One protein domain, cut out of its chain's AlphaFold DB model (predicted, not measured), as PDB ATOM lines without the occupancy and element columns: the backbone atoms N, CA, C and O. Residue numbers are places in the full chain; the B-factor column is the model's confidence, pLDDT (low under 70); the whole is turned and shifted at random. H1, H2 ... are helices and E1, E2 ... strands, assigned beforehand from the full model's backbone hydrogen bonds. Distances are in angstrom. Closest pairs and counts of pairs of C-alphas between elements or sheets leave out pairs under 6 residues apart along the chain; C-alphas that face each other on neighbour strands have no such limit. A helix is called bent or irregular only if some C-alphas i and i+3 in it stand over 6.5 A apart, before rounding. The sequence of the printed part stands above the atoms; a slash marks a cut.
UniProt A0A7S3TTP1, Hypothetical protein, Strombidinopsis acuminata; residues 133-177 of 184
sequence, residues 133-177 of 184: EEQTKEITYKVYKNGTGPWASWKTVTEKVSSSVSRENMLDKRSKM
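Overview. This is residues 133 to 177 of the 184 residues of the protein "Hypothetical protein" of Strombidinopsis acuminata (UniProt A0A7S3TTP1). A long, twisted hairpin of two strands, E1 and E2, makes the length of a loose rod, and a short helix, H1, folds back along the E1 side of it, well away from the hairpin's turn at residues 146 to 152. The printed part has 45 residues, with two named strands and then one named helix, in the order E1, E2, H1. The sheet has the order E1 - E2 and is antiparallel, and the class is mixed, helices and strands. The whole is loose, with a radius of gyration of the C-alphas of 13.5 A, and the C-alphas span 44 by 19 by 9 A.

Along the chain. The printed part begins at Glu 133, and residues 133 to 136 come before the first strand. E1 is residues 137 to 145, from C-alpha 137 at (1.556, 35.161, 59.941) to C-alpha 145 at (0.234, 51.349, 41.606), a length of 24.5 A. E2 is residues 153 to 161, 24.8 A from first to last C-alpha. H1 is residues 167 to 175, 12.4 A long, and ends with C-alpha 175 at (6.471, 34.907, 43.966).

Arrangement. E1 and E2 form a hairpin, antiparallel neighbours with an angle of 155 degrees between their N-to-C directions. The C-alphas of Thr 140 and Thr 158 face each other at 4.3 A, and those of Lys 145 and Ser 153 at 5.6 A. Within hydrogen-bond range across the pair are, for instance, N 139 and O 159 at 2.9 A and N 161 and O 137 at 2.8 A. The closest C-alphas of E1 and H1 are those of Tyr 141 and Arg 174, 6.1 A apart, and 4 pairs of their C-alphas are within 8 A. Within 10 A, H1 has 14 pairs of C-alphas with E1 and 1 with E2. The N-to-C direction of E1 is (-0.01, 0.60, -0.80) and that of H1 is (-0.00, 0.66, -0.75). In H1, every O i to N i+4 pair is within hydrogen-bond range, and H1 is not bent.

Size, cuts and confidence. The two C-alphas farthest apart are those of Glu 133 and Gly 149, at 44.2 A. The C-alphas of the first and last printed residues, Glu 133 and Met 177, are 26.8 A apart. The printed part has no cut. The link from E1 to E2, 7 residues, is short, and the link from E2 to H1, 5 residues, is tight. The mean pLDDT of the printed part is 73.4, and 12 residues are under 70: residues 133 to 136, residues 146 to 152 and residue 163.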
ATOM      1  N   GLU A 133      -1.275  29.839  67.984       66.19
ATOM      2  CA  GLU A 133      -2.396  30.065  67.060       66.19
ATOM      3  C   GLU A 133      -2.648  31.555  66.787       66.19
ATOM      4  O   GLU A 133      -2.930  31.937  65.649       66.19
ATOM      5  N   GLU A 134      -2.508  32.402  67.810       65.38
ATOM      6  CA  GLU A 134      -2.682  33.857  67.738       65.38
ATOM      7  C   GLU A 134      -1.516  34.575  67.046       65.38
ATOM      8  O   GLU A 134      -1.667  35.728  66.632       65.38
ATOM      9  N   GLN A 135      -0.372  33.905  66.847       63.12
ATOM     10  CA  GLN A 135       0.671  34.375  65.936       63.12
ATOM     11  C   GLN A 135       0.164  34.300  64.489       63.12
ATOM     12  O   GLN A 135       0.482  33.400  63.708       63.12
ATOM     13  N   THR A 136      -0.642  35.290  64.109       60.50
ATOM     14  CA  THR A 136      -1.027  35.530  62.724       60.50
ATOM     15  C   THR A 136       0.233  35.776  61.909       60.50
ATOM     16  O   THR A 136       1.019  36.673  62.219       60.50
ATOM     17  N   LYS A 137       0.432  34.985  60.857       70.75
ATOM     18  CA  LYS A 137       1.556  35.161  59.941       70.75
ATOM     19  C   LYS A 137       1.234  36.338  59.032       70.75
ATOM     20  O   LYS A 137       0.226  36.323  58.333       70.75
ATOM     21  N   GLU A 138       2.067  37.366  59.035       77.81
ATOM     22  CA  GLU A 138       1.916  38.487  58.110       77.81
ATOM     23  C   GLU A 138       2.766  38.240  56.862       77.81
ATOM     24  O   GLU A 138       3.943  37.882  56.953       77.81
ATOM     25  N   ILE A 139       2.172  38.414  55.681       78.19
ATOM     26  CA  ILE A 139       2.906  38.429  54.417       78.19
ATOM     27  C   ILE A 139       2.999  39.872  53.953       78.19
ATOM     28  O   ILE A 139       1.987  40.533  53.730       78.19
ATOM     29  N   THR A 140       4.223  40.337  53.740       78.19
ATOM     30  CA  THR A 140       4.488  41.647  53.154       78.19
ATOM     31  C   THR A 140       4.997  41.482  51.727       78.19
ATOM     32  O   THR A 140       5.951  40.740  51.494       78.19
ATOM     33  N   TYR A 141       4.376  42.171  50.772       79.94
ATOM     34  CA  TYR A 141       4.784  42.169  49.366       79.94
ATOM     35  C   TYR A 141       4.575  43.542  48.721       79.94
ATOM     36  O   TYR A 141       3.820  44.384  49.216       79.94
ATOM     37  N   LYS A 142       5.271  43.794  47.608       77.94
ATOM     38  CA  LYS A 142       5.171  45.056  46.865       77.94
ATOM     39  C   LYS A 142       4.168  44.951  45.724       77.94
ATOM     40  O   LYS A 142       4.152  43.973  44.982       77.94
ATOM     41  N   VAL A 143       3.367  45.999  45.553       78.12
ATOM     42  CA  VAL A 143       2.443  46.157  44.424       78.12
ATOM     43  C   VAL A 143       2.764  47.460  43.701       78.12
ATOM     44  O   VAL A 143       3.038  48.485  44.330       78.12
ATOM     45  N   TYR A 144       2.740  47.419  42.371       72.00
ATOM     46  CA  TYR A 144       2.912  48.601  41.535       72.00
ATOM     47  C   TYR A 144       1.562  49.301  41.362       72.00
ATOM     48  O   TYR A 144       0.595  48.686  40.907       72.00
ATOM     49  N   LYS A 145       1.465  50.573  41.764       71.38
ATOM     50  CA  LYS A 145       0.234  51.349  41.606       71.38
ATOM     51  C   LYS A 145       0.279  52.066  40.257       71.38
ATOM     52  O   LYS A 145       1.014  53.039  40.103       71.38
ATOM     53  N   ASN A 146      -0.524  51.596  39.300       62.38
ATOM     54  CA  ASN A 146      -0.691  52.248  37.999       62.38
ATOM     55  C   ASN A 146      -1.449  53.572  38.179       62.38
ATOM     56  O   ASN A 146      -2.677  53.606  38.136       62.38
ATOM     57  N   GLY A 147      -0.717  54.655  38.425       56.84
ATOM     58  CA  GLY A 147      -1.205  56.011  38.197       56.84
ATOM     59  C   GLY A 147      -0.907  56.410  36.757       56.84
ATOM     60  O   GLY A 147       0.192  56.161  36.265       56.84
ATOM     61  N   THR A 148      -1.868  57.014  36.066       47.69
ATOM     62  CA  THR A 148      -1.652  57.573  34.728       47.69
ATOM     63  C   THR A 148      -0.704  58.777  34.850       47.69
ATOM     64  O   THR A 148      -1.110  59.828  35.340       47.69
ATOM     65  N   GLY A 149       0.571  58.620  34.468       59.25
ATOM     66  CA  GLY A 149       1.590  59.688  34.463       59.25
ATOM     67  C   GLY A 149       2.725  59.525  35.501       59.25
ATOM     68  O   GLY A 149       2.880  58.447  36.072       59.25
ATOM     69  N   PRO A 150       3.531  60.578  35.780       56.66
ATOM     70  CA  PRO A 150       4.737  60.532  36.637       56.66
ATOM     71  C   PRO A 150       4.482  60.232  38.132       56.66
ATOM     72  O   PRO A 150       5.388  60.327  38.954       56.66
ATOM     73  N   TRP A 151       3.258  59.847  38.490       59.47
ATOM     74  CA  TRP A 151       2.804  59.527  39.848       59.47
ATOM     75  C   TRP A 151       2.776  58.019  40.150       59.47
ATOM     76  O   TRP A 151       2.254  57.594  41.186       59.47
ATOM     77  N   ALA A 152       3.316  57.187  39.254       62.41
ATOM     78  CA  ALA A 152       3.427  55.753  39.483       62.41
ATOM     79  C   ALA A 152       4.421  55.462  40.622       62.41
ATOM     80  O   ALA A 152       5.583  55.865  40.577       62.41
ATOM     81  N   SER A 153       3.955  54.773  41.666       71.44
ATOM     82  CA  SER A 153       4.733  54.510  42.881       71.44
ATOM     83  C   SER A 153       4.562  53.073  43.370       71.44
ATOM     84  O   SER A 153       3.543  52.414  43.138       71.44
ATOM     85  N   TRP A 154       5.596  52.580  44.053       74.81
ATOM     86  CA  TRP A 154       5.584  51.285  44.725       74.81
ATOM     87  C   TRP A 154       4.841  51.398  46.055       74.81
ATOM     88  O   TRP A 154       5.120  52.299  46.844       74.81
ATOM     89  N   LYS A 155       3.925  50.463  46.325       80.62
ATOM     90  CA  LYS A 155       3.231  50.362  47.612       80.62
ATOM     91  C   LYS A 155       3.564  49.033  48.278       80.62
ATOM     92  O   LYS A 155       3.383  47.974  47.679       80.62
ATOM     93  N   THR A 156       4.007  49.098  49.527       81.00
ATOM     94  CA  THR A 156       4.139  47.921  50.389       81.00
ATOM     95  C   THR A 156       2.765  47.563  50.950       81.00
ATOM     96  O   THR A 156       2.073  48.426  51.494       81.00
ATOM     97  N   VAL A 157       2.356  46.308  50.787       82.62
ATOM     98  CA  VAL A 157       1.105  45.764  51.320       82.62
ATOM     99  C   VAL A 157       1.456  44.672  52.319       82.62
ATOM    100  O   VAL A 157       2.216  43.765  51.992       82.62
ATOM    101  N   THR A 158       0.900  44.773  53.523       83.62
ATOM    102  CA  THR A 158       0.973  43.724  54.543       83.62
ATOM    103  C   THR A 158      -0.404  43.093  54.670       83.62
ATOM    104  O   THR A 158      -1.382  43.785  54.952       83.62
ATOM    105  N   GLU A 159      -0.479  41.791  54.426       83.12
ATOM    106  CA  GLU A 159      -1.690  40.989  54.550       83.12
ATOM    107  C   GLU A 159      -1.544  40.042  55.742       83.12
ATOM    108  O   GLU A 159      -0.526  39.359  55.886       83.12
ATOM    109  N   LYS A 160      -2.567  39.986  56.598       80.94
ATOM    110  CA  LYS A 160      -2.644  38.986  57.663       80.94
ATOM    111  C   LYS A 160      -3.112  37.668  57.072       80.94
ATOM    112  O   LYS A 160      -4.157  37.610  56.429       80.94
ATOM    113  N   VAL A 161      -2.350  36.614  57.314       77.06
ATOM    114  CA  VAL A 161      -2.611  35.276  56.795       77.06
ATOM    115  C   VAL A 161      -2.889  34.330  57.955       77.06
ATOM    116  O   VAL A 161      -2.330  34.468  59.045       77.06
ATOM    117  N   SER A 162      -3.804  33.384  57.732       72.44
ATOM    118  CA  SER A 162      -4.180  32.405  58.749       72.44
ATOM    119  C   SER A 162      -2.976  31.561  59.174       72.44
ATOM    120  O   SER A 162      -2.089  31.247  58.373       72.44
ATOM    121  N   SER A 163      -2.964  31.157  60.443       66.94
ATOM    122  CA  SER A 163      -1.923  30.311  61.042       66.94
ATOM    123  C   SER A 163      -1.720  28.990  60.279       66.94
ATOM    124  O   SER A 163      -0.592  28.494  60.197       66.94
ATOM    125  N   SER A 164      -2.781  28.491  59.631       72.00
ATOM    126  CA  SER A 164      -2.819  27.272  58.813       72.00
ATOM    127  C   SER A 164      -2.027  27.332  57.501       72.00
ATOM    128  O   SER A 164      -1.792  26.293  56.886       72.00
ATOM    129  N   VAL A 165      -1.592  28.511  57.042       74.69
ATOM    130  CA  VAL A 165      -0.826  28.612  55.792       74.69
ATOM    131  C   VAL A 165       0.635  28.227  56.035       74.69
ATOM    132  O   VAL A 165       1.324  28.784  56.902       74.69
ATOM    133  N   SER A 166       1.119  27.251  55.259       77.56
ATOM    134  CA  SER A 166       2.521  26.826  55.270       77.56
ATOM    135  C   SER A 166       3.441  27.937  54.756       77.56
ATOM    136  O   SER A 166       3.037  28.823  54.000       77.56
ATOM    137  N   ARG A 167       4.712  27.900  55.164       76.44
ATOM    138  CA  ARG A 167       5.708  28.898  54.747       76.44
ATOM    139  C   ARG A 167       5.925  28.902  53.228       76.44
ATOM    140  O   ARG A 167       6.104  29.969  52.649       76.44
ATOM    141  N   GLU A 168       5.834  27.737  52.599       80.69
ATOM    142  CA  GLU A 168       5.891  27.552  51.142       80.69
ATOM    143  C   GLU A 168       4.728  28.262  50.445       80.69
ATOM    144  O   GLU A 168       4.948  29.069  49.548       80.69
ATOM    145  N   ASN A 169       3.499  28.086  50.937       80.81
ATOM    146  CA  ASN A 169       2.325  28.761  50.382       80.81
ATOM    147  C   ASN A 169       2.404  30.294  50.518       80.81
ATOM    148  O   ASN A 169       1.899  31.026  49.662       80.81
ATOM    149  N   MET A 170       3.050  30.802  51.574       80.19
ATOM    150  CA  MET A 170       3.310  32.240  51.720       80.19
ATOM    151  C   MET A 170       4.335  32.752  50.698       80.19
ATOM    152  O   MET A 170       4.154  33.831  50.127       80.19
ATOM    153  N   LEU A 171       5.388  31.972  50.441       80.56
ATOM    154  CA  LEU A 171       6.397  32.270  49.421       80.56
ATOM    155  C   LEU A 171       5.801  32.234  48.012       80.56
ATOM    156  O   LEU A 171       6.069  33.139  47.224       80.56
ATOM    157  N   ASP A 172       4.926  31.273  47.719       82.69
ATOM    158  CA  ASP A 172       4.222  31.171  46.439       82.69
ATOM    159  C   ASP A 172       3.281  32.349  46.179       82.69
ATOM    160  O   ASP A 172       3.167  32.836  45.051       82.69
ATOM    161  N   LYS A 173       2.597  32.848  47.216       81.38
ATOM    162  CA  LYS A 173       1.801  34.077  47.094       81.38
ATOM    163  C   LYS A 173       2.686  35.283  46.762       81.38
ATOM    164  O   LYS A 173       2.314  36.072  45.894       81.38
ATOM    165  N   ARG A 174       3.860  35.405  47.397       78.75
ATOM    166  CA  ARG A 174       4.839  36.463  47.087       78.75
ATOM    167  C   ARG A 174       5.411  36.337  45.678       78.75
ATOM    168  O   ARG A 174       5.435  37.324  44.952       78.75
ATOM    169  N   SER A 175       5.816  35.139  45.261       78.06
ATOM    170  CA  SER A 175       6.471  34.907  43.966       78.06
ATOM    171  C   SER A 175       5.561  35.218  42.770       78.06
ATOM    172  O   SER A 175       6.033  35.647  41.713       78.06
ATOM    173  N   LYS A 176       4.241  35.080  42.947       82.06
ATOM    174  CA  LYS A 176       3.222  35.454  41.950       82.06
ATOM    175  C   LYS A 176       3.088  36.972  41.761       82.06
ATOM    176  O   LYS A 176       2.605  37.411  40.714       82.06
ATOM    177  N   MET A 177       3.547  37.789  42.712       79.31
ATOM    178  CA  MET A 177       3.521  39.248  42.600       79.31
ATOM    179  C   MET A 177       4.704  39.729  41.756       79.31
ATOM    180  O   MET A 177       5.821  39.894  42.233       79.31
TER     181      MET A 177